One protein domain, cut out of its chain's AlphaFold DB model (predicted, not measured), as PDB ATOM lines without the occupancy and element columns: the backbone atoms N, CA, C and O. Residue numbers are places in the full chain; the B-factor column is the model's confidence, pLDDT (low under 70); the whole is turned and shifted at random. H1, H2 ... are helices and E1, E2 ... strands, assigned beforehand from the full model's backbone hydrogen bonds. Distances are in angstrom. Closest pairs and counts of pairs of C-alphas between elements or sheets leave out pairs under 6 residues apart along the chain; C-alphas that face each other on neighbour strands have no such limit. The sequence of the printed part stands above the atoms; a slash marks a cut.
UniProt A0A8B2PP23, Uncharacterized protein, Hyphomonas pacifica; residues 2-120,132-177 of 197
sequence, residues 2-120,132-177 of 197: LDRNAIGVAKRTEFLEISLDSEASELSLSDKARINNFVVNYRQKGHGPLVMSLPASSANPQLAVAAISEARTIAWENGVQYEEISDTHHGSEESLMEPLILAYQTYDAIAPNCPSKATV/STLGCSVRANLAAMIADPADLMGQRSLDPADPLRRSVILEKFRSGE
ATOM      1  N   LEU A   2     -13.619 -23.860  32.418       52.22
ATOM      2  CA  LEU A   2     -12.812 -23.977  31.188       52.22
ATOM      3  C   LEU A   2     -11.978 -25.271  31.083       52.22
ATOM      4  O   LEU A   2     -11.644 -25.673  29.974       52.22
ATOM      5  N   ASP A   3     -11.737 -25.968  32.198       67.44
ATOM      6  CA  ASP A   3     -10.849 -27.148  32.234       67.44
ATOM      7  C   ASP A   3     -11.588 -28.494  32.174       67.44
ATOM      8  O   ASP A   3     -10.987 -29.562  32.300       67.44
ATOM      9  N   ARG A   4     -12.916 -28.484  32.014       77.50
ATOM     10  CA  ARG A   4     -13.687 -29.730  31.976       77.50
ATOM     11  C   ARG A   4     -13.428 -30.446  30.647       77.50
ATOM     12  O   ARG A   4     -13.777 -29.924  29.590       77.50
ATOM     13  N   ASN A   5     -12.863 -31.654  30.714       89.00
ATOM     14  CA  ASN A   5     -12.445 -32.459  29.557       89.00
ATOM     15  C   ASN A   5     -11.359 -31.776  28.703       89.00
ATOM     16  O   ASN A   5     -11.459 -31.738  27.475       89.00
ATOM     17  N   ALA A   6     -10.346 -31.195  29.353       91.44
ATOM     18  CA  ALA A   6      -9.197 -30.622  28.659       91.44
ATOM     19  C   ALA A   6      -8.512 -31.664  27.755       91.44
ATOM     20  O   ALA A   6      -8.392 -32.835  28.116       91.44
ATOM     21  N   ILE A   7      -8.072 -31.214  26.580       94.50
ATOM     22  CA  ILE A   7      -7.199 -32.000  25.706       94.50
ATOM     23  C   ILE A   7      -5.781 -31.779  26.223       94.50
ATOM     24  O   ILE A   7      -5.336 -30.636  26.314       94.50
ATOM     25  N   GLY A   8      -5.110 -32.857  26.617       94.44
ATOM     26  CA  GLY A   8      -3.719 -32.793  27.048       94.44
ATOM     27  C   GLY A   8      -2.771 -32.672  25.857       94.44
ATOM     28  O   GLY A   8      -3.134 -32.993  24.728       94.44
ATOM     29  N   VAL A   9      -1.539 -32.253  26.127       95.38
ATOM     30  CA  VAL A   9      -0.456 -32.227  25.140       95.38
ATOM     31  C   VAL A   9       0.743 -32.945  25.738       95.38
ATOM     32  O   VAL A   9       1.171 -32.613  26.845       95.38
ATOM     33  N   ALA A  10       1.292 -33.915  25.013       95.62
ATOM     34  CA  ALA A  10       2.560 -34.543  25.360       95.62
ATOM     35  C   ALA A  10       3.615 -34.203  24.315       95.62
ATOM     36  O   ALA A  10       3.386 -34.346  23.119       95.62
ATOM     37  N   LYS A  11       4.783 -33.765  24.785       95.31
ATOM     38  CA  LYS A  11       5.967 -33.588  23.947       95.31
ATOM     39  C   LYS A  11       6.677 -34.928  23.785       95.31
ATOM     40  O   LYS A  11       6.880 -35.633  24.774       95.31
ATOM     41  N   ARG A  12       7.098 -35.246  22.563       95.69
ATOM     42  CA  ARG A  12       7.846 -36.461  22.234       95.69
ATOM     43  C   ARG A  12       8.943 -36.148  21.223       95.69
ATOM     44  O   ARG A  12       8.775 -35.282  20.370       95.69
ATOM     45  N   THR A  13      10.050 -36.873  21.304       97.12
ATOM     46  CA  THR A  13      11.095 -36.834  20.279       97.12
ATOM     47  C   THR A  13      10.865 -37.981  19.301       97.12
ATOM     48  O   THR A  13      10.688 -39.122  19.729       97.12
ATOM     49  N   GLU A  14      10.861 -37.683  18.007       97.88
ATOM     50  CA  GLU A  14      10.912 -38.694  16.948       97.88
ATOM     51  C   GLU A  14      12.368 -38.951  16.575       97.88
ATOM     52  O   GLU A  14      13.147 -38.003  16.470       97.88
ATOM     53  N   PHE A  15      12.718 -40.219  16.355       97.88
ATOM     54  CA  PHE A  15      14.067 -40.646  15.994       97.88
ATOM     55  C   PHE A  15      14.053 -41.473  14.710       97.88
ATOM     56  O   PHE A  15      13.139 -42.263  14.469       97.88
ATOM     57  N   LEU A  16      15.106 -41.323  13.917       98.31
ATOM     58  CA  LEU A  16      15.452 -42.215  12.822       98.31
ATOM     59  C   LEU A  16      16.908 -42.638  12.982       98.31
ATOM     60  O   LEU A  16      17.804 -41.801  12.940       98.31
ATOM     61  N   GLU A  17      17.127 -43.942  13.106       96.50
ATOM     62  CA  GLU A  17      18.457 -44.543  13.156       96.50
ATOM     63  C   GLU A  17      18.798 -45.178  11.805       96.50
ATOM     64  O   GLU A  17      18.030 -45.984  11.260       96.50
ATOM     65  N   ILE A  18      19.955 -44.807  11.264       95.56
ATOM     66  CA  ILE A  18      20.520 -45.350  10.032       95.56
ATOM     67  C   ILE A  18      21.791 -46.116  10.389       95.56
ATOM     68  O   ILE A  18      22.801 -45.533  10.787       95.56
ATOM     69  N   SER A  19      21.731 -47.439  10.255       92.94
ATOM     70  CA  SER A  19      22.902 -48.297  10.407       92.94
ATOM     71  C   SER A  19      23.844 -48.091   9.226       92.94
ATOM     72  O   SER A  19      23.411 -48.058   8.076       92.94
ATOM     73  N   LEU A  20      25.133 -47.958   9.516       90.69
ATOM     74  CA  LEU A  20      26.161 -47.744   8.506       90.69
ATOM     75  C   LEU A  20      26.867 -49.073   8.234       90.69
ATOM     76  O   LEU A  20      27.515 -49.625   9.123       90.69
ATOM     77  N   ASP A  21      26.719 -49.590   7.018       89.94
ATOM     78  CA  ASP A  21      27.409 -50.806   6.581       89.94
ATOM     79  C   ASP A  21      28.922 -50.536   6.456       89.94
ATOM     80  O   ASP A  21      29.347 -49.511   5.907       89.94
ATOM     81  N   SER A  22      29.738 -51.447   6.997       89.06
ATOM     82  CA  SER A  22      31.197 -51.319   7.003       89.06
ATOM     83  C   SER A  22      31.793 -51.320   5.596       89.06
ATOM     84  O   SER A  22      32.788 -50.641   5.364       89.06
ATOM     85  N   GLU A  23      31.163 -52.027   4.655       90.94
ATOM     86  CA  GLU A  23      31.677 -52.218   3.293       90.94
ATOM     87  C   GLU A  23      31.012 -51.294   2.261       90.94
ATOM     88  O   GLU A  23      31.448 -51.222   1.109       90.94
ATOM     89  N   ALA A  24      29.945 -50.585   2.638       92.50
ATOM     90  CA  ALA A  24      29.218 -49.732   1.705       92.50
ATOM     91  C   ALA A  24      29.956 -48.414   1.427       92.50
ATOM     92  O   ALA A  24      30.469 -47.742   2.323       92.50
ATOM     93  N   SER A  25      29.954 -47.996   0.162       90.81
ATOM     94  CA  SER A  25      30.486 -46.695  -0.258       90.81
ATOM     95  C   SER A  25      29.455 -45.566  -0.183       90.81
ATOM     96  O   SER A  25      29.829 -44.397  -0.190       90.81
ATOM     97  N   GLU A  26      28.164 -45.900  -0.153       93.69
ATOM     98  CA  GLU A  26      27.060 -44.941  -0.167       93.69
ATOM     99  C   GLU A  26      25.849 -45.444   0.627       93.69
ATOM    100  O   GLU A  26      25.715 -46.638   0.903       93.69
ATOM    101  N   LEU A  27      24.948 -44.522   0.986       94.56
ATOM    102  CA  LEU A  27      23.670 -44.874   1.600       94.56
ATOM    103  C   LEU A  27      22.815 -45.695   0.636       94.56
ATOM    104  O   LEU A  27      22.651 -45.334  -0.533       94.56
ATOM    105  N   SER A  28      22.188 -46.744   1.164       95.94
ATOM    106  CA  SER A  28      21.234 -47.543   0.405       95.94
ATOM    107  C   SER A  28      20.043 -46.691  -0.053       95.94
ATOM    108  O   SER A  28      19.635 -45.737   0.617       95.94
ATOM    109  N   LEU A  29      19.412 -47.062  -1.173       96.31
ATOM    110  CA  LEU A  29      18.184 -46.391  -1.629       96.31
ATOM    111  C   LEU A  29      17.062 -46.462  -0.581       96.31
ATOM    112  O   LEU A  29      16.244 -45.548  -0.490       96.31
ATOM    113  N   SER A  30      17.041 -47.527   0.226       97.25
ATOM    114  CA  SER A  30      16.084 -47.671   1.321       97.25
ATOM    115  C   SER A  30      16.324 -46.631   2.415       97.25
ATOM    116  O   SER A  30      15.377 -45.968   2.835       97.25
ATOM    117  N   ASP A  31      17.576 -46.416   2.823       97.62
ATOM    118  CA  ASP A  31      17.908 -45.422   3.849       97.62
ATOM    119  C   ASP A  31      17.678 -43.997   3.356       97.62
ATOM    120  O   ASP A  31      17.099 -43.192   4.084       97.62
ATOM    121  N   LYS A  32      18.000 -43.703   2.089       98.00
ATOM    122  CA  LYS A  32      17.654 -42.413   1.469       98.00
ATOM    123  C   LYS A  32      16.142 -42.156   1.507       98.00
ATOM    124  O   LYS A  32      15.712 -41.070   1.890       98.00
ATOM    125  N   ALA A  33      15.322 -43.160   1.185       98.31
ATOM    126  CA  ALA A  33      13.864 -43.048   1.259       98.31
ATOM    127  C   ALA A  33      13.353 -42.880   2.703       98.31
ATOM    128  O   ALA A  33      12.426 -42.105   2.946       98.31
ATOM    129  N   ARG A  34      13.961 -43.566   3.679       98.56
ATOM    130  CA  ARG A  34      13.637 -43.406   5.109       98.56
ATOM    131  C   ARG A  34      13.950 -41.993   5.596       98.56
ATOM    132  O   ARG A  34      13.102 -41.391   6.252       98.56
ATOM    133  N   ILE A  35      15.113 -41.452   5.231       98.50
ATOM    134  CA  ILE A  35      15.510 -40.072   5.540       98.50
ATOM    135  C   ILE A  35      14.529 -39.085   4.901       98.50
ATOM    136  O   ILE A  35      14.019 -38.210   5.595       98.50
ATOM    137  N   ASN A  36      14.195 -39.254   3.617       98.62
ATOM    138  CA  ASN A  36      13.230 -38.392   2.930       98.62
ATOM    139  C   ASN A  36      11.864 -38.378   3.637       98.62
ATOM    140  O   ASN A  36      11.373 -37.311   3.997       98.62
ATOM    141  N   ASN A  37      11.299 -39.550   3.945       98.56
ATOM    142  CA  ASN A  37      10.028 -39.643   4.671       98.56
ATOM    143  C   ASN A  37      10.099 -38.993   6.062       98.56
ATOM    144  O   ASN A  37       9.147 -38.350   6.505       98.56
ATOM    145  N   PHE A  38      11.223 -39.147   6.764       98.69
ATOM    146  CA  PHE A  38      11.425 -38.534   8.074       98.69
ATOM    147  C   PHE A  38      11.462 -37.005   7.996       98.69
ATOM    148  O   PHE A  38      10.807 -36.336   8.795       98.69
ATOM    149  N   VAL A  39      12.147 -36.457   6.991       98.44
ATOM    150  CA  VAL A  39      12.202 -35.017   6.705       98.44
ATOM    151  C   VAL A  39      10.832 -34.468   6.296       98.44
ATOM    152  O   VAL A  39      10.427 -33.415   6.785       98.44
ATOM    153  N   VAL A  40      10.079 -35.174   5.447       98.19
ATOM    154  CA  VAL A  40       8.708 -34.777   5.076       98.19
ATOM    155  C   VAL A  40       7.818 -34.689   6.319       98.19
ATOM    156  O   VAL A  40       7.091 -33.712   6.494       98.19
ATOM    157  N   ASN A  41       7.921 -35.662   7.228       97.12
ATOM    158  CA  ASN A  41       7.191 -35.630   8.497       97.12
ATOM    159  C   ASN A  41       7.648 -34.475   9.403       97.12
ATOM    160  O   ASN A  41       6.805 -33.812  10.007       97.12
ATOM    161  N   TYR A  42       8.953 -34.190   9.464       97.88
ATOM    162  CA  TYR A  42       9.486 -33.023  10.174       97.88
ATOM    163  C   TYR A  42       8.881 -31.716   9.644       97.88
ATOM    164  O   TYR A  42       8.418 -30.895  10.427       97.88
ATOM    165  N   ARG A  43       8.785 -31.541   8.323       96.38
ATOM    166  CA  ARG A  43       8.172 -30.341   7.730       96.38
ATOM    167  C   ARG A  43       6.687 -30.182   8.058       96.38
ATOM    168  O   ARG A  43       6.198 -29.059   8.076       96.38
ATOM    169  N   GLN A  44       5.968 -31.282   8.280       93.94
ATOM    170  CA  GLN A  44       4.528 -31.253   8.554       93.94
ATOM    171  C   GLN A  44       4.190 -31.010  10.028       93.94
ATOM    172  O   GLN A  44       3.241 -30.289  10.315       93.94
ATOM    173  N   LYS A  45       4.921 -31.647  10.952       93.81
ATOM    174  CA  LYS A  45       4.575 -31.700  12.389       93.81
ATOM    175  C   LYS A  45       5.778 -31.571  13.332       93.81
ATOM    176  O   LYS A  45       5.670 -31.843  14.532       93.81
ATOM    177  N   GLY A  46       6.949 -31.286  12.777       95.69
ATOM    178  CA  GLY A  46       8.186 -31.132  13.517       95.69
ATOM    179  C   GLY A  46       8.304 -29.745  14.129       95.69
ATOM    180  O   GLY A  46       7.869 -28.744  13.568       95.69
ATOM    181  N   HIS A  47       8.918 -29.707  15.300       94.69
ATOM    182  CA  HIS A  47       9.152 -28.514  16.094       94.69
ATOM    183  C   HIS A  47      10.613 -28.465  16.523       94.69
ATOM    184  O   HIS A  47      11.234 -29.491  16.820       94.69
ATOM    185  N   GLY A  48      11.154 -27.250  16.613       93.94
ATOM    186  CA  GLY A  48      12.573 -27.042  16.883       93.94
ATOM    187  C   GLY A  48      13.469 -27.489  15.718       93.94
ATOM    188  O   GLY A  48      12.979 -27.691  14.602       93.94
ATOM    189  N   PRO A  49      14.784 -27.613  15.953       97.44
ATOM    190  CA  PRO A  49      15.714 -27.977  14.898       97.44
ATOM    191  C   PRO A  49      15.575 -29.451  14.495       97.44
ATOM    192  O   PRO A  49      15.314 -30.312  15.341       97.44
ATOM    193  N   LEU A  50      15.826 -29.741  13.218       98.50
ATOM    194  CA  LEU A  50      16.134 -31.088  12.751       98.50
ATOM    195  C   LEU A  50      17.558 -31.426  13.195       98.50
ATOM    196  O   LEU A  50      18.537 -30.906  12.660       98.50
ATOM    197  N   VAL A  51      17.673 -32.281  14.200       98.25
ATOM    198  CA  VAL A  51      18.961 -32.730  14.717       98.25
ATOM    199  C   VAL A  51      19.502 -33.828  13.811       98.25
ATOM    200  O   VAL A  51      18.806 -34.806  13.546       98.25
ATOM    201  N   MET A  52      20.749 -33.685  13.375       97.69
ATOM    202  CA  MET A  52      21.520 -34.730  12.702       97.69
ATOM    203  C   MET A  52      22.729 -35.043  13.580       97.69
ATOM    204  O   MET A  52      23.519 -34.157  13.898       97.69
ATOM    205  N   SER A  53      22.846 -36.283  14.046       96.00
ATOM    206  CA  SER A  53      23.863 -36.678  15.016       96.00
ATOM    207  C   SER A  53      24.805 -37.722  14.447       96.00
ATOM    208  O   SER A  53      24.377 -38.835  14.129       96.00
ATOM    209  N   LEU A  54      26.089 -37.368  14.356       93.50
ATOM    210  CA  LEU A  54      27.152 -38.297  13.987       93.50
ATOM    211  C   LEU A  54      27.532 -39.185  15.170       93.50
ATOM    212  O   LEU A  54      27.738 -38.667  16.271       93.50
ATOM    213  N   PRO A  55      27.690 -40.496  14.952       91.69
ATOM    214  CA  PRO A  55      28.279 -41.361  15.959       91.69
ATOM    215  C   PRO A  55      29.764 -41.020  16.149       91.69
ATOM    216  O   PRO A  55      30.487 -40.788  15.177       91.69
ATOM    217  N   ALA A  56      30.237 -41.024  17.396       88.31
ATOM    218  CA  ALA A  56      31.652 -40.847  17.732       88.31
ATOM    219  C   ALA A  56      32.509 -42.017  17.222       88.31
ATOM    220  O   ALA A  56      33.679 -41.840  16.893       88.31
ATOM    221  N   SER A  57      31.910 -43.205  17.129       86.69
ATOM    222  CA  SER A  57      32.536 -44.421  16.624       86.69
ATOM    223  C   SER A  57      31.623 -45.086  15.598       86.69
ATOM    224  O   SER A  57      30.485 -45.457  15.885       86.69
ATOM    225  N   SER A  58      32.136 -45.238  14.379       85.75
ATOM    226  CA  SER A  58      31.449 -45.886  13.263       85.75
ATOM    227  C   SER A  58      32.351 -46.954  12.659       85.75
ATOM    228  O   SER A  58      33.557 -46.751  12.518       85.75
ATOM    229  N   ALA A  59      31.749 -48.066  12.232       86.00
ATOM    230  CA  ALA A  59      32.440 -49.081  11.436       86.00
ATOM    231  C   ALA A  59      32.927 -48.531  10.083       86.00
ATOM    232  O   ALA A  59      33.857 -49.073   9.495       86.00
ATOM    233  N   ASN A  60      32.309 -47.443   9.609       90.69
ATOM    234  CA  ASN A  60      32.652 -46.760   8.370       90.69
ATOM    235  C   ASN A  60      32.536 -45.232   8.547       90.69
ATOM    236  O   ASN A  60      31.481 -44.640   8.284       90.69
ATOM    237  N   PRO A  61      33.608 -44.562   9.014       89.62
ATOM    238  CA  PRO A  61      33.608 -43.113   9.223       89.62
ATOM    239  C   PRO A  61      33.393 -42.317   7.930       89.62
ATOM    240  O   PRO A  61      32.753 -41.267   7.944       89.62
ATOM    241  N   GLN A  62      33.887 -42.828   6.797       91.50
ATOM    242  CA  GLN A  62      33.743 -42.169   5.498       91.50
ATOM    243  C   GLN A  62      32.273 -42.137   5.059       91.50
ATOM    244  O   GLN A  62      31.774 -41.090   4.640       91.50
ATOM    245  N   LEU A  63      31.567 -43.262   5.215       93.62
ATOM    246  CA  LEU A  63      30.135 -43.347   4.948       93.62
ATOM    247  C   LEU A  63      29.324 -42.482   5.916       93.62
ATOM    248  O   LEU A  63      28.357 -41.868   5.483       93.62
ATOM    249  N   ALA A  64      29.718 -42.370   7.190       92.44
ATOM    250  CA  ALA A  64      29.023 -41.515   8.160       92.44
ATOM    251  C   ALA A  64      28.985 -40.042   7.710       92.44
ATOM    252  O   ALA A  64      27.929 -39.404   7.719       92.44
ATOM    253  N   VAL A  65      30.125 -39.517   7.249       91.81
ATOM    254  CA  VAL A  65      30.229 -38.143   6.732       91.81
ATOM    255  C   VAL A  65      29.416 -37.973   5.446       91.81
ATOM    256  O   VAL A  65      28.668 -37.002   5.311       91.81
ATOM    257  N   ALA A  66      29.518 -38.927   4.514       93.25
ATOM    258  CA  ALA A  66      28.739 -38.904   3.276       93.25
ATOM    259  C   ALA A  66      27.226 -38.965   3.548       93.25
ATOM    260  O   ALA A  66      26.455 -38.235   2.926       93.25
ATOM    261  N   ALA A  67      26.806 -39.775   4.520       94.75
ATOM    262  CA  ALA A  67      25.416 -39.943   4.916       94.75
ATOM    263  C   ALA A  67      24.811 -38.658   5.497       94.75
ATOM    264  O   ALA A  67      23.683 -38.318   5.144       94.75
ATOM    265  N   ILE A  68      25.551 -37.902   6.321       94.94
ATOM    266  CA  ILE A  68      25.093 -36.576   6.770       94.94
ATOM    267  C   ILE A  68      24.980 -35.593   5.616       94.94
ATOM    268  O   ILE A  68      24.003 -34.846   5.549       94.94
ATOM    269  N   SER A  69      25.962 -35.569   4.713       95.06
ATOM    270  CA  SER A  69      25.897 -34.676   3.556       95.06
ATOM    271  C   SER A  69      24.657 -34.970   2.710       95.06
ATOM    272  O   SER A  69      23.933 -34.048   2.347       95.06
ATOM    273  N   GLU A  70      24.377 -36.248   2.448       96.31
ATOM    274  CA  GLU A  70      23.189 -36.687   1.714       96.31
ATOM    275  C   GLU A  70      21.897 -36.338   2.467       96.31
ATOM    276  O   GLU A  70      20.958 -35.802   1.880       96.31
ATOM    277  N   ALA A  71      21.850 -36.575   3.783       97.25
ATOM    278  CA  ALA A  71      20.697 -36.231   4.610       97.25
ATOM    279  C   ALA A  71      20.406 -34.724   4.598       97.25
ATOM    280  O   ALA A  71      19.241 -34.328   4.538       97.25
ATOM    281  N   ARG A  72      21.445 -33.879   4.590       96.81
ATOM    282  CA  ARG A  72      21.308 -32.423   4.452       96.81
ATOM    283  C   ARG A  72      20.770 -32.030   3.080       96.81
ATOM    284  O   ARG A  72      19.893 -31.174   3.016       96.81
ATOM    285  N   THR A  73      21.253 -32.654   2.008       97.56
ATOM    286  CA  THR A  73      20.725 -32.428   0.654       97.56
ATOM    287  C   THR A  73      19.237 -32.764   0.595       97.56
ATOM    288  O   THR A  73      18.440 -31.920   0.198       97.56
ATOM    289  N   ILE A  74      18.841 -33.937   1.101       98.06
ATOM    290  CA  ILE A  74      17.432 -34.351   1.172       98.06
ATOM    291  C   ILE A  74      16.610 -33.364   2.018       98.06
ATOM    292  O   ILE A  74      15.483 -33.023   1.651       98.06
ATOM    293  N   ALA A  75      17.149 -32.891   3.145       98.12
ATOM    294  CA  ALA A  75      16.490 -31.897   3.989       98.12
ATOM    295  C   ALA A  75      16.230 -30.586   3.230       98.12
ATOM    296  O   ALA A  75      15.100 -30.090   3.215       98.12
ATOM    297  N   TRP A  76      17.249 -30.072   2.544       98.06
ATOM    298  CA  TRP A  76      17.159 -28.852   1.749       98.06
ATOM    299  C   TRP A  76      16.163 -28.974   0.588       98.06
ATOM    300  O   TRP A  76      15.335 -28.084   0.397       98.06
ATOM    301  N   GLU A  77      16.164 -30.100  -0.131       97.94
ATOM    302  CA  GLU A  77      15.213 -30.373  -1.222       97.94
ATOM    303  C   GLU A  77      13.748 -30.383  -0.751       97.94
ATOM    304  O   GLU A  77      12.843 -30.052  -1.514       97.94
ATOM    305  N   ASN A  78      13.509 -30.707   0.524       97.94
ATOM    306  CA  ASN A  78      12.188 -30.663   1.159       97.94
ATOM    307  C   ASN A  78      11.899 -29.327   1.873       97.94
ATOM    308  O   ASN A  78      10.904 -29.199   2.594       97.94
ATOM    309  N   GLY A  79      12.745 -28.314   1.673       97.25
ATOM    310  CA  GLY A  79      12.538 -26.962   2.184       97.25
ATOM    311  C   GLY A  79      12.919 -26.757   3.649       97.25
ATOM    312  O   GLY A  79      12.388 -25.837   4.270       97.25
ATOM    313  N   VAL A  80      13.798 -27.596   4.206       97.81
ATOM    314  CA  VAL A  80      14.468 -27.330   5.489       97.81
ATOM    315  C   VAL A  80      15.670 -26.420   5.232       97.81
ATOM    316  O   VAL A  80      16.554 -26.755   4.442       97.81
ATOM    317  N   GLN A  81      15.709 -25.265   5.887       96.38
ATOM    318  CA  GLN A  81      16.823 -24.323   5.788       96.38
ATOM    319  C   GLN A  81      18.003 -24.768   6.655       96.38
ATOM    320  O   GLN A  81      17.857 -25.548   7.594       96.38
ATOM    321  N   TYR A  82      19.197 -24.259   6.348       93.12
ATOM    322  CA  TYR A  82      20.413 -24.639   7.067       93.12
ATOM    323  C   TYR A  82      20.332 -24.275   8.557       93.12
ATOM    324  O   TYR A  82      20.784 -25.032   9.410       93.12
ATOM    325  N   GLU A  83      19.703 -23.147   8.873       95.81
ATOM    326  CA  GLU A  83      19.505 -22.621  10.224       95.81
ATOM    327  C   GLU A  83      18.511 -23.454  11.050       95.81
ATOM    328  O   GLU A  83      18.496 -23.364  12.277       95.81
ATOM    329  N   GLU A  84      17.686 -24.270  10.386       96.44
ATOM    330  CA  GLU A  84      16.757 -25.208  11.021       96.44
ATOM    331  C   GLU A  84      17.432 -26.553  11.351       96.44
ATOM    332  O   GLU A  84      16.831 -27.387  12.025       96.44
ATOM    333  N   ILE A  85      18.676 -26.783  10.910       97.69
ATOM    334  CA  ILE A  85      19.421 -28.026  11.142       97.69
ATOM    335  C   ILE A  85      20.423 -27.831  12.283       97.69
ATOM    336  O   ILE A  85      21.176 -26.859  12.321       97.69
ATOM    337  N   SER A  86      20.463 -28.789  13.211       97.50
ATOM    338  CA  SER A  86      21.448 -28.827  14.292       97.50
ATOM    339  C   SER A  86      22.315 -30.074  14.177       97.50
ATOM    340  O   SER A  86      21.852 -31.193  14.396       97.50
ATOM    341  N   ASP A  87      23.593 -29.871  13.867       94.88
ATOM    342  CA  ASP A  87      24.571 -30.954  13.821       94.88
ATOM    343  C   ASP A  87      25.140 -31.230  15.212       94.88
ATOM    344  O   ASP A  87      25.591 -30.326  15.919       94.88
ATOM    345  N   THR A  88      25.133 -32.499  15.606       95.00
ATOM    346  CA  THR A  88      25.642 -32.956  16.902       95.00
ATOM    347  C   THR A  88      26.496 -34.206  16.734       95.00
ATOM    348  O   THR A  88      26.530 -34.813  15.666       95.00
ATOM    349  N   HIS A  89      27.193 -34.591  17.798       92.25
ATOM    350  CA  HIS A  89      27.851 -35.889  17.894       92.25
ATOM    351  C   HIS A  89      27.319 -36.609  19.131       92.25
ATOM    352  O   HIS A  89      27.003 -35.956  20.131       92.25
ATOM    353  N   HIS A  90      27.217 -37.930  19.071       91.62
ATOM    354  CA  HIS A  90      26.819 -38.769  20.199       91.62
ATOM    355  C   HIS A  90      27.771 -39.951  20.349       91.62
ATOM    356  O   HIS A  90      28.595 -40.206  19.475       91.62
ATOM    357  N   GLY A  91      27.659 -40.647  21.478       87.00
ATOM    358  CA  GLY A  91      28.439 -41.849  21.723       87.00
ATOM    359  C   GLY A  91      29.761 -41.642  22.429       87.00
ATOM    360  O   GLY A  91      30.092 -40.561  22.917       87.00
ATOM    361  N   SER A  92      30.515 -42.736  22.471       81.19
ATOM    362  CA  SER A  92      31.876 -42.787  23.000       81.19
ATOM    363  C   SER A  92      32.766 -43.642  22.101       81.19
ATOM    364  O   SER A  92      32.280 -44.555  21.437       81.19
ATOM    365  N   GLU A  93      34.073 -43.375  22.103       73.44
ATOM    366  CA  GLU A  93      35.046 -44.126  21.292       73.44
ATOM    367  C   GLU A  93      35.130 -45.620  21.666       73.44
ATOM    368  O   GLU A  93      35.600 -46.434  20.876       73.44
ATOM    369  N   GLU A  94      34.645 -46.000  22.853       72.38
ATOM    370  CA  GLU A  94      34.615 -47.386  23.341       72.38
ATOM    371  C   GLU A  94      33.451 -48.207  22.761       72.38
ATOM    372  O   GLU A  94      33.462 -49.439  22.813       72.38
ATOM    373  N   SER A  95      32.439 -47.534  22.210       69.81
ATOM    374  CA  SER A  95      31.261 -48.166  21.625       69.81
ATOM    375  C   SER A  95      31.572 -48.585  20.192       69.81
ATOM    376  O   SER A  95      32.025 -47.780  19.380       69.81
ATOM    377  N   LEU A  96      31.360 -49.854  19.851       66.75
ATOM    378  CA  LEU A  96      31.560 -50.332  18.487       66.75
ATOM    379  C   LEU A  96      30.211 -50.292  17.763       66.75
ATOM    380  O   LEU A  96      29.295 -51.018  18.136       66.75
ATOM    381  N   MET A  97      30.142 -49.504  16.682       76.25
ATOM    382  CA  MET A  97      29.039 -49.474  15.704       76.25
ATOM    383  C   MET A  97      27.779 -48.710  16.147       76.25
ATOM    384  O   MET A  97      26.685 -49.270  16.216       76.25
ATOM    385  N   GLU A  98      27.910 -47.406  16.389       88.50
ATOM    386  CA  GLU A  98      26.746 -46.544  16.617       88.50
ATOM    387  C   GLU A  98      26.116 -46.060  15.292       88.50
ATOM    388  O   GLU A  98      26.830 -45.839  14.305       88.50
ATOM    389  N   PRO A  99      24.777 -45.923  15.224       92.94
ATOM    390  CA  PRO A  99      24.088 -45.490  14.014       92.94
ATOM    391  C   PRO A  99      24.207 -43.978  13.792       92.94
ATOM    392  O   PRO A  99      24.449 -43.199  14.708       92.94
ATOM    393  N   LEU A 100      23.937 -43.533  12.566       94.75
ATOM    394  CA  LEU A 100      23.589 -42.134  12.329       94.75
ATOM    395  C   LEU A 100      22.170 -41.879  12.855       94.75
ATOM    396  O   LEU A 100      21.252 -42.629  12.521       94.75
ATOM    397  N   ILE A 101      21.974 -40.807  13.628       97.06
ATOM    398  CA  ILE A 101      20.671 -40.478  14.224       97.06
ATOM    399  C   ILE A 101      20.140 -39.166  13.646       97.06
ATOM    400  O   ILE A 101      20.830 -38.149  13.667       97.06
ATOM    401  N   LEU A 102      18.892 -39.167  13.179       98.44
ATOM    402  CA  LEU A 102      18.118 -37.951  12.928       98.44
ATOM    403  C   LEU A 102      17.017 -37.834  13.982       98.44
ATOM    404  O   LEU A 102      16.388 -38.835  14.328       98.44
ATOM    405  N   ALA A 103      16.765 -36.626  14.483       98.44
ATOM    406  CA  ALA A 103      15.741 -36.406  15.500       98.44
ATOM    407  C   ALA A 103      15.055 -35.042  15.387       98.44
ATOM    408  O   ALA A 103      15.660 -34.059  14.970       98.44
ATOM    409  N   TYR A 104      13.793 -34.966  15.807       98.25
ATOM    410  CA  TYR A 104      13.075 -33.699  15.984       98.25
ATOM    411  C   TYR A 104      12.013 -33.812  17.080       98.25
ATOM    412  O   TYR A 104      11.636 -34.911  17.492       98.25
ATOM    413  N   GLN A 105      11.520 -32.671  17.571       97.69
ATOM    414  CA  GLN A 105      10.441 -32.643  18.560       97.69
ATOM    415  C   GLN A 105       9.080 -32.638  17.875       97.69
ATOM    416  O   GLN A 105       8.875 -31.943  16.889       97.69
ATOM    417  N   THR A 106       8.122 -33.368  18.420       96.31
ATOM    418  CA  THR A 106       6.725 -33.330  17.992       96.31
ATOM    419  C   THR A 106       5.815 -33.375  19.214       96.31
ATOM    420  O   THR A 106       6.275 -33.550  20.350       96.31
ATOM    421  N   TYR A 107       4.522 -33.179  18.993       96.12
ATOM    422  CA  TYR A 107       3.531 -33.146  20.057       96.12
ATOM    423  C   TYR A 107       2.354 -34.042  19.707       96.12
ATOM    424  O   TYR A 107       1.917 -34.082  18.561       96.12
ATOM    425  N   ASP A 108       1.827 -34.722  20.720       95.81
ATOM    426  CA  ASP A 108       0.654 -35.578  20.612       95.81
ATOM    427  C   ASP A 108      -0.501 -34.969  21.426       95.81
ATOM    428  O   ASP A 108      -0.316 -34.529  22.569       95.81
ATOM    429  N   ALA A 109      -1.703 -34.952  20.845       96.00
ATOM    430  CA  ALA A 109      -2.922 -34.545  21.537       96.00
ATOM    431  C   ALA A 109      -3.489 -35.725  22.339       96.00
ATOM    432  O   ALA A 109      -3.791 -36.787  21.792       96.00
ATOM    433  N   ILE A 110      -3.677 -35.534  23.643       96.38
ATOM    434  CA  ILE A 110      -4.208 -36.555  24.547       96.38
ATOM    435  C   ILE A 110      -5.693 -36.287  24.771       96.38
ATOM    436  O   ILE A 110      -6.080 -35.311  25.417       96.38
ATOM    437  N   ALA A 111      -6.533 -37.177  24.243       95.38
ATOM    438  CA  ALA A 111      -7.972 -37.111  24.443       95.38
ATOM    439  C   ALA A 111      -8.344 -37.270  25.934       95.38
ATOM    440  O   ALA A 111      -7.735 -38.078  26.642       95.38
ATOM    441  N   PRO A 112      -9.368 -36.548  26.423       93.88
ATOM    442  CA  PRO A 112      -9.889 -36.764  27.766       93.88
ATOM    443  C   PRO A 112     -10.522 -38.156  27.893       93.88
ATOM    444  O   PRO A 112     -11.093 -38.690  26.940       93.88
ATOM    445  N   ASN A 113     -10.477 -38.726  29.097       91.94
ATOM    446  CA  ASN A 113     -11.156 -39.986  29.380       91.94
ATOM    447  C   ASN A 113     -12.671 -39.757  29.505       91.94
ATOM    448  O   ASN A 113     -13.132 -39.150  30.475       91.94
ATOM    449  N   CYS A 114     -13.438 -40.232  28.523       89.06
ATOM    450  CA  CYS A 114     -14.879 -40.017  28.460       89.06
ATOM    451  C   CYS A 114     -15.681 -41.224  28.956       89.06
ATOM    452  O   CYS A 114     -15.365 -42.355  28.583       89.06
ATOM    453  N   PRO A 115     -16.773 -41.009  29.716       87.69
ATOM    454  CA  PRO A 115     -17.714 -42.076  30.030       87.69
ATOM    455  C   PRO A 115     -18.308 -42.684  28.754       87.69
ATOM    456  O   PRO A 115     -18.495 -41.995  27.744       87.69
ATOM    457  N   SER A 116     -18.637 -43.975  28.811       88.38
ATOM    458  CA  SER A 116     -19.263 -44.672  27.687       88.38
ATOM    459  C   SER A 116     -20.614 -44.046  27.338       88.38
ATOM    460  O   SER A 116     -21.448 -43.830  28.212       88.38
ATOM    461  N   LYS A 117     -20.880 -43.839  26.045       86.06
ATOM    462  CA  LYS A 117     -22.197 -43.373  25.573       86.06
ATOM    463  C   LYS A 117     -23.323 -44.365  25.877       86.06
ATOM    464  O   LYS A 117     -24.476 -43.965  25.911       86.06
ATOM    465  N   ALA A 118     -22.995 -45.634  26.131       88.88
ATOM    466  CA  ALA A 118     -23.975 -46.656  26.499       88.88
ATOM    467  C   ALA A 118     -24.644 -46.394  27.860       88.88
ATOM    468  O   ALA A 118     -25.666 -46.999  28.158       88.88
ATOM    469  N   THR A 119     -24.084 -45.507  28.690       87.69
ATOM    470  CA  THR A 119     -24.687 -45.124  29.974       87.69
ATOM    471  C   THR A 119     -25.717 -43.998  29.838       87.69
ATOM    472  O   THR A 119     -26.195 -43.506  30.856       87.69
ATOM    473  N   VAL A 120     -26.003 -43.530  28.618       86.56
ATOM    474  CA  VAL A 120     -26.909 -42.409  28.341       86.56
ATOM    475  C   VAL A 120     -28.107 -42.907  27.540       86.56
ATOM    476  O   VAL A 120     -27.938 -43.533  26.494       86.56
ATOM    477  N   SER A 132     -24.212 -35.716  29.957       82.50
ATOM    478  CA  SER A 132     -22.991 -36.050  30.703       82.50
ATOM    479  C   SER A 132     -21.801 -36.425  29.809       82.50
ATOM    480  O   SER A 132     -20.655 -36.130  30.153       82.50
ATOM    481  N   THR A 133     -22.049 -37.022  28.639       88.06
ATOM    482  CA  THR A 133     -21.003 -37.465  27.701       88.06
ATOM    483  C   THR A 133     -20.710 -36.481  26.572       88.06
ATOM    484  O   THR A 133     -19.654 -36.588  25.947       88.06
ATOM    485  N   LEU A 134     -21.614 -35.542  26.266       86.88
ATOM    486  CA  LEU A 134     -21.539 -34.747  25.034       86.88
ATOM    487  C   LEU A 134     -20.262 -33.901  24.992       86.88
ATOM    488  O   LEU A 134     -19.449 -34.081  24.088       86.88
ATOM    489  N   GLY A 135     -20.025 -33.067  26.007       88.88
ATOM    490  CA  GLY A 135     -18.844 -32.198  26.060       88.88
ATOM    491  C   GLY A 135     -17.515 -32.963  26.039       88.88
ATOM    492  O   GLY A 135     -16.571 -32.527  25.384       88.88
ATOM    493  N   CYS A 136     -17.449 -34.128  26.693       91.69
ATOM    494  CA  CYS A 136     -16.249 -34.962  26.659       91.69
ATOM    495  C   CYS A 136     -16.044 -35.586  25.277       91.69
ATOM    496  O   CYS A 136     -14.966 -35.469  24.706       91.69
ATOM    497  N   SER A 137     -17.086 -36.189  24.695       91.94
ATOM    498  CA  SER A 137     -16.984 -36.832  23.380       91.94
ATOM    499  C   SER A 137     -16.621 -35.846  22.265       91.94
ATOM    500  O   SER A 137     -15.841 -36.186  21.379       91.94
ATOM    501  N   VAL A 138     -17.108 -34.601  22.348       92.12
ATOM    502  CA  VAL A 138     -16.699 -33.515  21.446       92.12
ATOM    503  C   VAL A 138     -15.203 -33.225  21.590       92.12
ATOM    504  O   VAL A 138     -14.512 -33.106  20.584       92.12
ATOM    505  N   ARG A 139     -14.681 -33.155  22.820       93.56
ATOM    506  CA  ARG A 139     -13.252 -32.911  23.086       93.56
ATOM    507  C   ARG A 139     -12.365 -34.082  22.661       93.56
ATOM    508  O   ARG A 139     -11.296 -33.844  22.116       93.56
ATOM    509  N   ALA A 140     -12.818 -35.319  22.847       94.25
ATOM    510  CA  ALA A 140     -12.106 -36.507  22.381       94.25
ATOM    511  C   ALA A 140     -12.017 -36.558  20.847       94.25
ATOM    512  O   ALA A 140     -10.938 -36.778  20.305       94.25
ATOM    513  N   ASN A 141     -13.117 -36.268  20.144       93.75
ATOM    514  CA  ASN A 141     -13.100 -36.170  18.684       93.75
ATOM    515  C   ASN A 141     -12.226 -35.005  18.208       93.75
ATOM    516  O   ASN A 141     -11.489 -35.151  17.240       93.75
ATOM    517  N   LEU A 142     -12.281 -33.858  18.896       95.25
ATOM    518  CA  LEU A 142     -11.419 -32.719  18.588       95.25
ATOM    519  C   LEU A 142      -9.940 -33.089  18.731       95.25
ATOM    520  O   LEU A 142      -9.180 -32.779  17.826       95.25
ATOM    521  N   ALA A 143      -9.543 -33.798  19.792       95.75
ATOM    522  CA  ALA A 143      -8.161 -34.249  19.974       95.75
ATOM    523  C   ALA A 143      -7.647 -35.075  18.781       95.75
ATOM    524  O   ALA A 143      -6.503 -34.906  18.380       95.75
ATOM    525  N   ALA A 144      -8.504 -35.901  18.170       94.56
ATOM    526  CA  ALA A 144      -8.160 -36.687  16.983       94.56
ATOM    527  C   ALA A 144      -8.092 -35.868  15.676       94.56
ATOM    528  O   ALA A 144      -7.524 -36.336  14.696       94.56
ATOM    529  N   MET A 145      -8.690 -34.673  15.643       95.44
ATOM    530  CA  MET A 145      -8.706 -33.786  14.471       95.44
ATOM    531  C   MET A 145      -7.625 -32.699  14.516       95.44
ATOM    532  O   MET A 145      -7.438 -31.992  13.527       95.44
ATOM    533  N   ILE A 146      -6.949 -32.513  15.653       93.56
ATOM    534  CA  ILE A 146      -5.913 -31.490  15.791       93.56
ATOM    535  C   ILE A 146      -4.712 -31.871  14.926       93.56
ATOM    536  O   ILE A 146      -4.102 -32.918  15.124       93.56
ATOM    537  N   ALA A 147      -4.380 -30.991  13.980       91.81
ATOM    538  CA  ALA A 147      -3.253 -31.179  13.075       91.81
ATOM    539  C   ALA A 147      -1.903 -30.952  13.775       91.81
ATOM    540  O   ALA A 147      -0.999 -31.766  13.620       91.81
ATOM    541  N   ASP A 148      -1.790 -29.880  14.568       92.00
ATOM    542  CA  ASP A 148      -0.597 -29.568  15.359       92.00
ATOM    543  C   ASP A 148      -0.957 -29.383  16.845       92.00
ATOM    544  O   ASP A 148      -1.493 -28.343  17.242       92.00
ATOM    545  N   PRO A 149      -0.688 -30.385  17.704       94.06
ATOM    546  CA  PRO A 149      -0.988 -30.292  19.131       94.06
ATOM    547  C   PRO A 149      -0.201 -29.215  19.885       94.06
ATOM    548  O   PRO A 149      -0.622 -28.829  20.977       94.06
ATOM    549  N   ALA A 150       0.896 -28.688  19.329       91.69
ATOM    550  CA  ALA A 150       1.641 -27.593  19.949       91.69
ATOM    551  C   ALA A 150       0.812 -26.302  20.058       91.69
ATOM    552  O   ALA A 150       1.007 -25.525  20.996       91.69
ATOM    553  N   ASP A 151      -0.158 -26.094  19.159       88.94
ATOM    554  CA  ASP A 151      -1.034 -24.917  19.167       88.94
ATOM    555  C   ASP A 151      -1.848 -24.803  20.466       88.94
ATOM    556  O   ASP A 151      -2.136 -23.700  20.939       88.94
ATOM    557  N   LEU A 152      -2.165 -25.934  21.107       89.31
ATOM    558  CA  LEU A 152      -2.875 -25.959  22.388       89.31
ATOM    559  C   LEU A 152      -2.051 -25.384  23.550       89.31
ATOM    560  O   LEU A 152      -2.625 -25.016  24.575       89.31
ATOM    561  N   MET A 153      -0.728 -25.270  23.401       87.12
ATOM    562  CA  MET A 153       0.145 -24.653  24.403       87.12
ATOM    563  C   MET A 153       0.084 -23.116  24.368       87.12
ATOM    564  O   MET A 153       0.662 -22.469  25.240       87.12
ATOM    565  N   GLY A 154      -0.610 -22.519  23.384       72.19
ATOM    566  CA  GLY A 154      -0.899 -21.081  23.334       72.19
ATOM    567  C   GLY A 154       0.316 -20.187  23.074       72.19
ATOM    568  O   GLY A 154       0.299 -19.013  23.432       72.19
ATOM    569  N   GLN A 155       1.385 -20.728  22.486       63.56
ATOM    570  CA  GLN A 155       2.666 -20.021  22.339       63.56
ATOM    571  C   GLN A 155       2.791 -19.217  21.043       63.56
ATOM    572  O   GLN A 155       3.751 -18.465  20.877       63.56
ATOM    573  N   ARG A 156       1.832 -19.338  20.118       66.44
ATOM    574  CA  ARG A 156       1.855 -18.559  18.883       66.44
ATOM    575  C   ARG A 156       1.274 -17.171  19.133       66.44
ATOM    576  O   ARG A 156       0.107 -17.039  19.496       66.44
ATOM    577  N   SER A 157       2.079 -16.137  18.900       71.38
ATOM    578  CA  SER A 157       1.582 -14.762  18.838       71.38
ATOM    579  C   SER A 157       0.484 -14.678  17.782       71.38
ATOM    580  O   SER A 157       0.715 -14.998  16.615       71.38
ATOM    581  N   LEU A 158      -0.714 -14.271  18.195       75.06
ATOM    582  CA  LEU A 158      -1.770 -13.910  17.259       75.06
ATOM    583  C   LEU A 158      -1.411 -12.576  16.610       75.06
ATOM    584  O   LEU A 158      -0.889 -11.679  17.279       75.06
ATOM    585  N   ASP A 159      -1.736 -12.433  15.328       80.81
ATOM    586  CA  ASP A 159      -1.652 -11.135  14.672       80.81
ATOM    587  C   ASP A 159      -2.529 -10.111  15.412       80.81
ATOM    588  O   ASP A 159      -3.600 -10.456  15.940       80.81
ATOM    589  N   PRO A 160      -2.100  -8.840  15.478       83.69
ATOM    590  CA  PRO A 160      -2.881  -7.802  16.122       83.69
ATOM    591  C   PRO A 160      -4.244  -7.661  15.438       83.69
ATOM    592  O   PRO A 160      -4.372  -7.718  14.215       83.69
ATOM    593  N   ALA A 161      -5.285  -7.446  16.242       85.31
ATOM    594  CA  ALA A 161      -6.597  -7.123  15.701       85.31
ATOM    595  C   ALA A 161      -6.537  -5.814  14.894       85.31
ATOM    596  O   ALA A 161      -5.815  -4.893  15.266       85.31
ATOM    597  N   ASP A 162      -7.364  -5.703  13.852       92.62
ATOM    598  CA  ASP A 162      -7.609  -4.446  13.140       92.62
ATOM    599  C   ASP A 162      -8.857  -3.747  13.732       92.62
ATOM    600  O   ASP A 162      -9.994  -4.068  13.353       92.62
ATOM    601  N   PRO A 163      -8.699  -2.833  14.713       93.06
ATOM    602  CA  PRO A 163      -9.830  -2.172  15.358       93.06
ATOM    603  C   PRO A 163     -10.568  -1.219  14.411       93.06
ATOM    604  O   PRO A 163     -11.777  -1.043  14.563       93.06
ATOM    605  N   LEU A 164      -9.872  -0.636  13.428       95.06
ATOM    606  CA  LEU A 164     -10.461   0.289  12.460       95.06
ATOM    607  C   LEU A 164     -11.384  -0.458  11.500       95.06
ATOM    608  O   LEU A 164     -12.521  -0.046  11.272       95.06
ATOM    609  N   ARG A 165     -10.955  -1.613  10.984       92.31
ATOM    610  CA  ARG A 165     -11.827  -2.451  10.154       92.31
ATOM    611  C   ARG A 165     -13.049  -2.924  10.935       92.31
ATOM    612  O   ARG A 165     -14.154  -2.907  10.394       92.31
ATOM    613  N   ARG A 166     -12.872  -3.323  12.199       94.56
ATOM    614  CA  ARG A 166     -13.974  -3.766  13.069       94.56
ATOM    615  C   ARG A 166     -14.991  -2.657  13.332       94.56
ATOM    616  O   ARG A 166     -16.185  -2.931  13.246       94.56
ATOM    617  N   SER A 167     -14.544  -1.430  13.613       96.00
ATOM    618  CA  SER A 167     -15.456  -0.301  13.835       96.00
ATOM    619  C   SER A 167     -16.257   0.031  12.575       96.00
ATOM    620  O   SER A 167     -17.473   0.171  12.658       96.00
ATOM    621  N   VAL A 168     -15.614   0.041  11.402       95.00
ATOM    622  CA  VAL A 168     -16.283   0.271  10.112       95.00
ATOM    623  C   VAL A 168     -17.337  -0.799   9.816       95.00
ATOM    624  O   VAL A 168     -18.444  -0.464   9.403       95.00
ATOM    625  N   ILE A 169     -17.026  -2.087  10.018       95.12
ATOM    626  CA  ILE A 169     -18.009  -3.169   9.814       95.12
ATOM    627  C   ILE A 169     -19.191  -3.011  10.770       95.12
ATOM    628  O   ILE A 169     -20.335  -3.171  10.353       95.12
ATOM    629  N   LEU A 170     -18.914  -2.716  12.042       96.38
ATOM    630  CA  LEU A 170     -19.946  -2.583  13.063       96.38
ATOM    631  C   LEU A 170     -20.878  -1.402  12.780       96.38
ATOM    632  O   LEU A 170     -22.086  -1.537  12.960       96.38
ATOM    633  N   GLU A 171     -20.335  -0.274  12.323       96.94
ATOM    634  CA  GLU A 171     -21.132   0.897  11.963       96.94
ATOM    635  C   GLU A 171     -22.032   0.605  10.762       96.94
ATOM    636  O   GLU A 171     -23.242   0.783  10.856       96.94
ATOM    637  N   LYS A 172     -21.475   0.024   9.692       96.12
ATOM    638  CA  LYS A 172     -22.253  -0.417   8.527       96.12
ATOM    639  C   LYS A 172     -23.366  -1.391   8.902       96.12
ATOM    640  O   LYS A 172     -24.488  -1.275   8.429       96.12
ATOM    641  N   PHE A 173     -23.073  -2.348   9.782       94.94
ATOM    642  CA  PHE A 173     -24.082  -3.283  10.270       94.94
ATOM    643  C   PHE A 173     -25.220  -2.561  11.009       94.94
ATOM    644  O   PHE A 173     -26.388  -2.876  10.790       94.94
ATOM    645  N   ARG A 174     -24.899  -1.571  11.854       97.12
ATOM    646  CA  ARG A 174     -25.893  -0.774  12.592       97.12
ATOM    647  C   ARG A 174     -26.727   0.125  11.683       97.12
ATOM    648  O   ARG A 174     -27.914   0.288  11.951       97.12
ATOM    649  N   SER A 175     -26.131   0.684  10.632       96.69
ATOM    650  CA  SER A 175     -26.832   1.519   9.652       96.69
ATOM    651  C   SER A 175     -27.607   0.714   8.600       96.69
ATOM    652  O   SER A 175     -28.332   1.300   7.799       96.69
ATOM    653  N   GLY A 176     -27.505  -0.621   8.610       93.81
ATOM    654  CA  GLY A 176     -28.157  -1.491   7.624       93.81
ATOM    655  C   GLY A 176     -27.457  -1.512   6.261       93.81
ATOM    656  O   GLY A 176     -28.055  -1.902   5.260       93.81
ATOM    657  N   GLU A 177     -26.195  -1.094   6.204       94.50
ATOM    658  CA  GLU A 177     -25.367  -1.077   5.002       94.50
ATOM    659  C   GLU A 177     -24.657  -2.415   4.743       94.50
ATOM    660  O   GLU A 177     -24.429  -3.242   5.629       94.50
TER     661      GLU A 177
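What this domain is: This is residues 2 to 120 and 132 to 177 of the 197 residues of an uncharacterized protein of Hyphomonas pacifica (UniProt A0A8B2PP23). A strongly twisted four-stranded sheet has two helices, H1 and H2, over one face, and its two long strands, E1 and E4, reach past the other two toward H3 and H4. Beyond H4 a thin tail ending in H5 sticks out, with residues 154 to 168 and 170 to 176 standing free. The printed part has 165 residues with five named helices and four named strands, in the order E1 H1 E2 H2 E3 E4 H3 H4 H5; the mixed sheet runs E1 E4 E2 E3, and the class is mixed, helices and strands. The whole is extended, with a radius of gyration of the C-alphas of 23.7 A, and only just flat, spanning 77 by 49 by 27 A.

How they stand to each other: E1, residues 8 to 18, is an edge strand, antiparallel to E4, residues 100 to 110, with N 8 and O 110 2.9 A apart and N 18 and O 100 2.8 A apart, within hydrogen-bond range. H1, residues 29 to 45, is on the sheet over E1 and E4, at a height of 9.4 A. E2, residues 47 to 55, is antiparallel to E4, with N 51 and O 103 at 2.8 A. E1, H1 and E2 form a split strand-helix-strand unit, two strands running the same way with E4 between them, and a right-handed crossover. H2, residues 61 to 77, is on the same face as H1 at a height of 9.3 A. H1 and H2 touch through residues 32 to 39 and 70 to 75 alone, at a steep tilt of 45 degrees, the same way; their closest C-alphas, Val 39 and Ala 75, are 6.0 A apart. E3, residues 85 to 90, is parallel to E2, with N 88 and O 52 at 2.9 A; E2, H2 and E3 form a strand-helix-strand unit, parallel neighbours joined through a helix, also right-handed. H3, residues 134 to 145, only grazes the sheet with residues 139 to 145; the closest C-alphas of E4 and H3, Ala 109 and Ala 143, are 5.5 A apart. H4, residues 149 to 153, is on the sheet, its Pro 149 C-alpha 5.3 A from that of Ala 109. H5, residues 163 to 175, is not on the sheet and touches no helix. Every O i to N i+4 pair is within hydrogen-bond range in H1, H2, H3 and H5; H4 has 0 of 1, but 2 of 2 O i to N i+3 pairs.

Where its parts are: E1 begins at C-alpha 8 (-3.719, -32.793, 27.048) and is 32.2 A long; E4 is 30.9 A. H1 is 24.4 A, E2 23.0 A, H2 24.7 A, E3 15.9 A, H3 16.6 A and H4 7.8 A. H5, 18.3 A, ends at C-alpha 175 (-26.832, 1.519, 9.652).

The domain as a whole: The C-alphas farthest apart, Glu 94 and Ser 175, are 79.7 A apart. Residues 121 to 131 are not printed; C-alphas 120 and 132 are 7.8 A apart across this cut, between E4 and H3. Of the links printed whole, none is long. Mean pLDDT of the printed part is 91.9, with residues 2 to 3, 95 to 96 and 155 to 156 under 70.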